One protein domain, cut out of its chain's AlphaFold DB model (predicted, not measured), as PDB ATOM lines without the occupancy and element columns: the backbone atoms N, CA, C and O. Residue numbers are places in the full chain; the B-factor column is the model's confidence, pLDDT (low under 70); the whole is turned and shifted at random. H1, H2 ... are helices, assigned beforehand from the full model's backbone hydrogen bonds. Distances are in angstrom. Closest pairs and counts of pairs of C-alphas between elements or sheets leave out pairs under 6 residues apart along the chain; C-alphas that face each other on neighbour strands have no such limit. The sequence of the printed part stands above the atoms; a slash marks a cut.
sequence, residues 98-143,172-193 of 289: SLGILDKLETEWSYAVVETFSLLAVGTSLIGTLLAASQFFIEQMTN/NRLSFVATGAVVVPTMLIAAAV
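What this domain is: This is residues 98 to 143 and 172 to 193 of the 289 residues of an uncharacterized protein of Triticum turgidum subsp. durum (UniProt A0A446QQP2). One long helix, H2, makes the length of this structure; the short helix H1 sits at its first end, turned away from its line, and H3 crosses it at a steep tilt toward its other end. The middle of H2, residues 115 to 129, is bare, and residues 187 to 193 stick out at the far end of H3. The printed part has 68 residues with three named helices, in the order H1, H2, H3, and no named strand: all helix. The whole is extended, with a radius of gyration of the C-alphas of 17.7 A and spans of 54 by 23 by 17 A.

Where its parts are: Find C-alpha 100 at (22.422, -14.316, 138.068), where H1, residues 100 to 105, begins. A tight link leads to H2, residues 110 to 143, which runs 49.4 A from (29.381, -15.690, 150.337) to (52.800, 27.732, 148.701). After the cut, H3, residues 172 to 192, runs 29.2 A to C-alpha 192 at (23.536, 13.852, 145.083), with a kink of 26 degrees near residue 183.

How they stand to each other: Look first at Leu 105 and Tyr 111, the closest C-alphas of H1 and H2, 5.3 A apart. These helices are close but not clearly touching, and about perpendicular at 79 degrees. Farther along, H2 touches H3 with residues 130 to 138 alone, and H3 touches it with residues 175 to 183 alone. Their closest C-alphas, those of Ser 134 and Thr 179, are 5.5 A apart. They run opposite ways at a steep tilt of 53 degrees. H1 and H3 are apart. In H1 and H2 every O i to N i+4 pair is within hydrogen-bond range; in H3, 15 of 17 are.

The domain as a whole: The C-alphas of Thr 107 and Asn 143, the two farthest apart, are separated by 54.7 A. Residues 144 to 171 are not printed, and C-alphas 143 and 172 are 18.6 A apart across this cut. Look in the B-factor column for the model's low confidence, under 70, at residues 98 to 110, 172 to 182 and 186 to 193.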
ATOM      1  N   SER A  98      17.595 -11.237 135.146       48.50
ATOM      2  CA  SER A  98      18.131 -11.618 136.454       48.50
ATOM      3  C   SER A  98      19.643 -11.655 136.346       48.50
ATOM      4  O   SER A  98      20.214 -12.514 135.677       48.50
ATOM      5  N   LEU A  99      20.299 -10.682 136.974       55.22
ATOM      6  CA  LEU A  99      21.746 -10.632 137.109       55.22
ATOM      7  C   LEU A  99      22.144 -11.820 138.004       55.22
ATOM      8  O   LEU A  99      22.257 -11.680 139.218       55.22
ATOM      9  N   GLY A 100      22.298 -13.008 137.402       53.62
ATOM     10  CA  GLY A 100      22.422 -14.316 138.068       53.62
ATOM     11  C   GLY A 100      23.604 -14.454 139.034       53.62
ATOM     12  O   GLY A 100      23.759 -15.478 139.692       53.62
ATOM     13  N   ILE A 101      24.420 -13.411 139.148       57.03
ATOM     14  CA  ILE A 101      25.431 -13.226 140.183       57.03
ATOM     15  C   ILE A 101      24.755 -13.079 141.556       57.03
ATOM     16  O   ILE A 101      25.160 -13.756 142.493       57.03
ATOM     17  N   LEU A 102      23.694 -12.275 141.679       56.03
ATOM     18  CA  LEU A 102      22.998 -12.045 142.955       56.03
ATOM     19  C   LEU A 102      22.274 -13.306 143.447       56.03
ATOM     20  O   LEU A 102      22.431 -13.686 144.603       56.03
ATOM     21  N   ASP A 103      21.586 -13.999 142.540       58.12
ATOM     22  CA  ASP A 103      20.804 -15.209 142.840       58.12
ATOM     23  C   ASP A 103      21.700 -16.413 143.212       58.12
ATOM     24  O   ASP A 103      21.334 -17.261 144.020       58.12
ATOM     25  N   LYS A 104      22.937 -16.478 142.686       55.81
ATOM     26  CA  LYS A 104      23.922 -17.508 143.077       55.81
ATOM     27  C   LYS A 104      24.745 -17.152 144.317       55.81
ATOM     28  O   LYS A 104      25.204 -18.062 145.013       55.81
ATOM     29  N   LEU A 105      24.936 -15.864 144.613       57.44
ATOM     30  CA  LEU A 105      25.627 -15.397 145.822       57.44
ATOM     31  C   LEU A 105      24.742 -15.396 147.075       57.44
ATOM     32  O   LEU A 105      25.299 -15.329 148.172       57.44
ATOM     33  N   GLU A 106      23.422 -15.549 146.928       56.41
ATOM     34  CA  GLU A 106      22.439 -15.662 148.023       56.41
ATOM     35  C   GLU A 106      22.613 -16.931 148.888       56.41
ATOM     36  O   GLU A 106      21.923 -17.131 149.885       56.41
ATOM     37  N   THR A 107      23.596 -17.782 148.571       61.00
ATOM     38  CA  THR A 107      24.035 -18.840 149.485       61.00
ATOM     39  C   THR A 107      24.668 -18.188 150.724       61.00
ATOM     40  O   THR A 107      25.697 -17.521 150.613       61.00
ATOM     41  N   GLU A 108      24.053 -18.390 151.895       59.41
ATOM     42  CA  GLU A 108      24.055 -17.526 153.102       59.41
ATOM     43  C   GLU A 108      25.380 -16.946 153.653       59.41
ATOM     44  O   GLU A 108      25.350 -16.117 154.559       59.41
ATOM     45  N   TRP A 109      26.547 -17.326 153.135       61.38
ATOM     46  CA  TRP A 109      27.850 -16.917 153.673       61.38
ATOM     47  C   TRP A 109      28.779 -16.239 152.658       61.38
ATOM     48  O   TRP A 109      29.749 -15.606 153.069       61.38
ATOM     49  N   SER A 110      28.508 -16.312 151.347       69.50
ATOM     50  CA  SER A 110      29.381 -15.690 150.337       69.50
ATOM     51  C   SER A 110      29.115 -14.202 150.152       69.50
ATOM     52  O   SER A 110      30.062 -13.423 150.065       69.50
ATOM     53  N   TYR A 111      27.844 -13.797 150.125       76.50
ATOM     54  CA  TYR A 111      27.473 -12.410 149.846       76.50
ATOM     55  C   TYR A 111      28.006 -11.449 150.916       76.50
ATOM     56  O   TYR A 111      28.728 -10.509 150.594       76.50
ATOM     57  N   ALA A 112      27.757 -11.746 152.195       80.25
ATOM     58  CA  ALA A 112      28.176 -10.887 153.301       80.25
ATOM     59  C   ALA A 112      29.706 -10.735 153.396       80.25
ATOM     60  O   ALA A 112      30.210  -9.655 153.702       80.25
ATOM     61  N   VAL A 113      30.470 -11.797 153.115       85.50
ATOM     62  CA  VAL A 113      31.941 -11.741 153.149       85.50
ATOM     63  C   VAL A 113      32.487 -10.930 151.972       85.50
ATOM     64  O   VAL A 113      33.379 -10.110 152.170       85.50
ATOM     65  N   VAL A 114      31.945 -11.112 150.763       85.44
ATOM     66  CA  VAL A 114      32.373 -10.355 149.573       85.44
ATOM     67  C   VAL A 114      31.996  -8.878 149.694       85.44
ATOM     68  O   VAL A 114      32.820  -8.015 149.395       85.44
ATOM     69  N   GLU A 115      30.798  -8.576 150.188       84.62
ATOM     70  CA  GLU A 115      30.334  -7.207 150.418       84.62
ATOM     71  C   GLU A 115      31.187  -6.498 151.475       84.62
ATOM     72  O   GLU A 115      31.703  -5.411 151.223       84.62
ATOM     73  N   THR A 116      31.411  -7.125 152.634       89.12
ATOM     74  CA  THR A 116      32.234  -6.528 153.700       89.12
ATOM     75  C   THR A 116      33.695  -6.374 153.291       89.12
ATOM     76  O   THR A 116      34.302  -5.343 153.583       89.12
ATOM     77  N   PHE A 117      34.260  -7.348 152.572       89.69
ATOM     78  CA  PHE A 117      35.602  -7.242 152.003       89.69
ATOM     79  C   PHE A 117      35.693  -6.094 150.997       89.69
ATOM     80  O   PHE A 117      36.615  -5.287 151.088       89.69
ATOM     81  N   SER A 118      34.730  -5.987 150.080       90.94
ATOM     82  CA  SER A 118      34.683  -4.915 149.084       90.94
ATOM     83  C   SER A 118      34.557  -3.544 149.750       90.94
ATOM     84  O   SER A 118      35.344  -2.645 149.458       90.94
ATOM     85  N   LEU A 119      33.659  -3.393 150.731       90.06
ATOM     86  CA  LEU A 119      33.509  -2.153 151.496       90.06
ATOM     87  C   LEU A 119      34.793  -1.772 152.241       90.06
ATOM     88  O   LEU A 119      35.171  -0.601 152.257       90.06
ATOM     89  N   LEU A 120      35.492  -2.744 152.830       90.12
ATOM     90  CA  LEU A 120      36.751  -2.493 153.526       90.12
ATOM     91  C   LEU A 120      37.890  -2.152 152.552       90.12
ATOM     92  O   LEU A 120      38.685  -1.248 152.817       90.12
ATOM     93  N   ALA A 121      37.958  -2.837 151.410       92.31
ATOM     94  CA  ALA A 121      38.943  -2.583 150.364       92.31
ATOM     95  C   ALA A 121      38.754  -1.189 149.744       92.31
ATOM     96  O   ALA A 121      39.697  -0.399 149.687       92.31
ATOM     97  N   VAL A 122      37.523  -0.837 149.363       88.69
ATOM     98  CA  VAL A 122      37.190   0.498 148.844       88.69
ATOM     99  C   VAL A 122      37.420   1.562 149.914       88.69
ATOM    100  O   VAL A 122      38.012   2.598 149.621       88.69
ATOM    101  N   GLY A 123      37.032   1.302 151.167       87.94
ATOM    102  CA  GLY A 123      37.231   2.232 152.278       87.94
ATOM    103  C   GLY A 123      38.705   2.545 152.533       87.94
ATOM    104  O   GLY A 123      39.084   3.711 152.627       87.94
ATOM    105  N   THR A 124      39.561   1.523 152.591       89.06
ATOM    106  CA  THR A 124      41.011   1.707 152.785       89.06
ATOM    107  C   THR A 124      41.666   2.431 151.610       89.06
ATOM    108  O   THR A 124      42.480   3.329 151.834       89.06
ATOM    109  N   SER A 125      41.262   2.125 150.373       89.56
ATOM    110  CA  SER A 125      41.716   2.859 149.187       89.56
ATOM    111  C   SER A 125      41.287   4.330 149.225       89.56
ATOM    112  O   SER A 125      42.094   5.214 148.947       89.56
ATOM    113  N   LEU A 126      40.038   4.606 149.610       84.94
ATOM    114  CA  LEU A 126      39.486   5.958 149.709       84.94
ATOM    115  C   LEU A 126      40.187   6.785 150.795       84.94
ATOM    116  O   LEU A 126      40.439   7.971 150.612       84.94
ATOM    117  N   ILE A 127      40.573   6.160 151.906       83.75
ATOM    118  CA  ILE A 127      41.375   6.816 152.946       83.75
ATOM    119  C   ILE A 127      42.745   7.223 152.395       83.75
ATOM    120  O   ILE A 127      43.180   8.352 152.618       83.75
ATOM    121  N   GLY A 128      43.409   6.342 151.642       83.44
ATOM    122  CA  GLY A 128      44.697   6.647 151.016       83.44
ATOM    123  C   GLY A 128      44.619   7.820 150.035       83.44
ATOM    124  O   GLY A 128      45.437   8.739 150.107       83.44
ATOM    125  N   THR A 129      43.612   7.832 149.156       83.06
ATOM    126  CA  THR A 129      43.431   8.908 148.168       83.06
ATOM    127  C   THR A 129      43.057  10.236 148.822       83.06
ATOM    128  O   THR A 129      43.602  11.270 148.440       83.06
ATOM    129  N   LEU A 130      42.198  10.225 149.847       79.62
ATOM    130  CA  LEU A 130      41.847  11.427 150.605       79.62
ATOM    131  C   LEU A 130      43.048  12.017 151.343       79.62
ATOM    132  O   LEU A 130      43.248  13.231 151.307       79.62
ATOM    133  N   LEU A 131      43.868  11.179 151.985       79.81
ATOM    134  CA  LEU A 131      45.066  11.647 152.678       79.81
ATOM    135  C   LEU A 131      46.058  12.271 151.693       79.81
ATOM    136  O   LEU A 131      46.497  13.398 151.923       79.81
ATOM    137  N   ALA A 132      46.334  11.611 150.566       79.25
ATOM    138  CA  ALA A 132      47.221  12.147 149.534       79.25
ATOM    139  C   ALA A 132      46.704  13.480 148.956       79.25
ATOM    140  O   ALA A 132      47.452  14.456 148.875       79.25
ATOM    141  N   ALA A 133      45.411  13.556 148.623       77.69
ATOM    142  CA  ALA A 133      44.793  14.777 148.107       77.69
ATOM    143  C   ALA A 133      44.812  15.920 149.134       77.69
ATOM    144  O   ALA A 133      45.107  17.062 148.784       77.69
ATOM    145  N   SER A 134      44.539  15.623 150.409       72.44
ATOM    146  CA  SER A 134      44.561  16.627 151.477       72.44
ATOM    147  C   SER A 134      45.965  17.186 151.717       72.44
ATOM    148  O   SER A 134      46.113  18.397 151.864       72.44
ATOM    149  N   GLN A 135      47.000  16.339 151.683       78.25
ATOM    150  CA  GLN A 135      48.393  16.768 151.810       78.25
ATOM    151  C   GLN A 135      48.795  17.687 150.658       78.25
ATOM    152  O   GLN A 135      49.310  18.776 150.905       78.25
ATOM    153  N   PHE A 136      48.471  17.302 149.420       77.56
ATOM    154  CA  PHE A 136      48.725  18.135 148.249       77.56
ATOM    155  C   PHE A 136      47.988  19.479 148.330       77.56
ATOM    156  O   PHE A 136      48.563  20.529 148.057       77.56
ATOM    157  N   PHE A 137      46.722  19.479 148.751       76.38
ATOM    158  CA  PHE A 137      45.937  20.707 148.875       76.38
ATOM    159  C   PHE A 137      46.490  21.652 149.949       76.38
ATOM    160  O   PHE A 137      46.578  22.860 149.723       76.38
ATOM    161  N   ILE A 138      46.904  21.112 151.099       70.62
ATOM    162  CA  ILE A 138      47.563  21.885 152.158       70.62
ATOM    163  C   ILE A 138      48.862  22.490 151.627       70.62
ATOM    164  O   ILE A 138      49.076  23.689 151.794       70.62
ATOM    165  N   GLU A 139      49.688  21.701 150.940       73.56
ATOM    166  CA  GLU A 139      50.947  22.168 150.359       73.56
ATOM    167  C   GLU A 139      50.715  23.307 149.353       73.56
ATOM    168  O   GLU A 139      51.355  24.357 149.440       73.56
ATOM    169  N   GLN A 140      49.712  23.180 148.481       77.44
ATOM    170  CA  GLN A 140      49.336  24.230 147.532       77.44
ATOM    171  C   GLN A 140      48.822  25.500 148.226       77.44
ATOM    172  O   GLN A 140      49.228  26.598 147.848       77.44
ATOM    173  N   MET A 141      47.989  25.384 149.266       70.38
ATOM    174  CA  MET A 141      47.558  26.549 150.050       70.38
ATOM    175  C   MET A 141      48.733  27.227 150.759       70.38
ATOM    176  O   MET A 141      48.805  28.453 150.773       70.38
ATOM    177  N   THR A 142      49.678  26.458 151.311       70.38
ATOM    178  CA  THR A 142      50.869  27.022 151.963       70.38
ATOM    179  C   THR A 142      51.815  27.702 150.972       70.38
ATOM    180  O   THR A 142      52.319  28.783 151.268       70.38
ATOM    181  N   ASN A 143      51.989  27.140 149.771       70.25
ATOM    182  CA  ASN A 143      52.800  27.732 148.701       70.25
ATOM    183  C   ASN A 143      52.154  28.985 148.085       70.25
ATOM    184  O   ASN A 143      52.866  29.860 147.595       70.25
ATOM    185  N   ASN A 172      46.130  21.009 163.813       55.56
ATOM    186  CA  ASN A 172      45.213  19.878 163.743       55.56
ATOM    187  C   ASN A 172      43.795  20.318 163.344       55.56
ATOM    188  O   ASN A 172      43.104  19.567 162.666       55.56
ATOM    189  N   ARG A 173      43.372  21.548 163.690       56.03
ATOM    190  CA  ARG A 173      42.077  22.106 163.254       56.03
ATOM    191  C   ARG A 173      42.113  22.565 161.803       56.03
ATOM    192  O   ARG A 173      41.147  22.323 161.099       56.03
ATOM    193  N   LEU A 174      43.211  23.170 161.342       59.81
ATOM    194  CA  LEU A 174      43.384  23.539 159.932       59.81
ATOM    195  C   LEU A 174      43.523  22.306 159.035       59.81
ATOM    196  O   LEU A 174      42.939  22.285 157.963       59.81
ATOM    197  N   SER A 175      44.206  21.257 159.498       58.34
ATOM    198  CA  SER A 175      44.291  19.964 158.811       58.34
ATOM    199  C   SER A 175      42.938  19.248 158.785       58.34
ATOM    200  O   SER A 175      42.522  18.776 157.731       58.34
ATOM    201  N   PHE A 176      42.171  19.259 159.885       62.78
ATOM    202  CA  PHE A 176      40.795  18.740 159.888       62.78
ATOM    203  C   PHE A 176      39.842  19.566 159.018       62.78
ATOM    204  O   PHE A 176      38.970  18.999 158.371       62.78
ATOM    205  N   VAL A 177      39.992  20.893 158.985       64.75
ATOM    206  CA  VAL A 177      39.177  21.794 158.154       64.75
ATOM    207  C   VAL A 177      39.564  21.678 156.682       64.75
ATOM    208  O   VAL A 177      38.676  21.685 155.843       64.75
ATOM    209  N   ALA A 178      40.844  21.498 156.352       60.12
ATOM    210  CA  ALA A 178      41.313  21.241 154.991       60.12
ATOM    211  C   ALA A 178      40.879  19.852 154.508       60.12
ATOM    212  O   ALA A 178      40.340  19.721 153.414       60.12
ATOM    213  N   THR A 179      41.013  18.830 155.358       65.19
ATOM    214  CA  THR A 179      40.484  17.486 155.089       65.19
ATOM    215  C   THR A 179      38.966  17.546 154.924       65.19
ATOM    216  O   THR A 179      38.434  17.024 153.953       65.19
ATOM    217  N   GLY A 180      38.261  18.274 155.793       67.88
ATOM    218  CA  GLY A 180      36.827  18.528 155.675       67.88
ATOM    219  C   GLY A 180      36.454  19.274 154.392       67.88
ATOM    220  O   GLY A 180      35.488  18.904 153.738       67.88
ATOM    221  N   ALA A 181      37.235  20.265 153.967       67.88
ATOM    222  CA  ALA A 181      36.989  21.029 152.747       67.88
ATOM    223  C   ALA A 181      37.191  20.209 151.462       67.88
ATOM    224  O   ALA A 181      36.590  20.549 150.449       67.88
ATOM    225  N   VAL A 182      37.982  19.129 151.490       68.12
ATOM    226  CA  VAL A 182      38.138  18.191 150.360       68.12
ATOM    227  C   VAL A 182      37.112  17.051 150.424       68.12
ATOM    228  O   VAL A 182      36.544  16.651 149.404       68.12
ATOM    229  N   VAL A 183      36.824  16.547 151.625       72.88
ATOM    230  CA  VAL A 183      35.894  15.429 151.848       72.88
ATOM    231  C   VAL A 183      34.438  15.857 151.671       72.88
ATOM    232  O   VAL A 183      33.648  15.121 151.093       72.88
ATOM    233  N   VAL A 184      34.058  17.053 152.126       71.56
ATOM    234  CA  VAL A 184      32.659  17.503 152.076       71.56
ATOM    235  C   VAL A 184      32.155  17.658 150.635       71.56
ATOM    236  O   VAL A 184      31.091  17.116 150.349       71.56
ATOM    237  N   PRO A 185      32.876  18.302 149.694       72.62
ATOM    238  CA  PRO A 185      32.426  18.383 148.304       72.62
ATOM    239  C   PRO A 185      32.358  17.015 147.623       72.62
ATOM    240  O   PRO A 185      31.373  16.721 146.954       72.62
ATOM    241  N   THR A 186      33.362  16.157 147.824       68.06
ATOM    242  CA  THR A 186      33.410  14.822 147.200       68.06
ATOM    243  C   THR A 186      32.286  13.918 147.707       68.06
ATOM    244  O   THR A 186      31.628  13.245 146.916       68.06
ATOM    245  N   MET A 187      31.987  13.975 149.004       68.00
ATOM    246  CA  MET A 187      30.906  13.216 149.632       68.00
ATOM    247  C   MET A 187      29.514  13.770 149.282       68.00
ATOM    248  O   MET A 187      28.570  13.000 149.127       68.00
ATOM    249  N   LEU A 188      29.384  15.087 149.095       67.88
ATOM    250  CA  LEU A 188      28.131  15.735 148.695       67.88
ATOM    251  C   LEU A 188      27.794  15.479 147.218       67.88
ATOM    252  O   LEU A 188      26.632  15.254 146.892       67.88
ATOM    253  N   ILE A 189      28.803  15.435 146.344       65.06
ATOM    254  CA  ILE A 189      28.643  15.064 144.930       65.06
ATOM    255  C   ILE A 189      28.273  13.579 144.807       65.06
ATOM    256  O   ILE A 189      27.323  13.254 144.100       65.06
ATOM    257  N   ALA A 190      28.940  12.698 145.561       64.62
ATOM    258  CA  ALA A 190      28.621  11.268 145.580       64.62
ATOM    259  C   ALA A 190      27.204  10.968 146.107       64.62
ATOM    260  O   ALA A 190      26.559  10.038 145.634       64.62
ATOM    261  N   ALA A 191      26.699  11.755 147.064       64.31
ATOM    262  CA  ALA A 191      25.354  11.577 147.619       64.31
ATOM    263  C   ALA A 191      24.233  12.165 146.739       64.31
ATOM    264  O   ALA A 191      23.085  11.736 146.850       64.31
ATOM    265  N   ALA A 192      24.535  13.152 145.890       69.38
ATOM    266  CA  ALA A 192      23.536  13.852 145.083       69.38
ATOM    267  C   ALA A 192      23.200  13.145 143.757       69.38
ATOM    268  O   ALA A 192      22.123  13.386 143.211       69.38
ATOM    269  N   VAL A 193      24.092  12.291 143.234       61.88
ATOM    270  CA  VAL A 193      23.909  11.624 141.933       61.88
ATOM    271  C   VAL A 193      24.269  10.130 142.035       61.88
ATOM    272  O   VAL A 193      25.446   9.802 142.193       61.88
TER     273      VAL A 193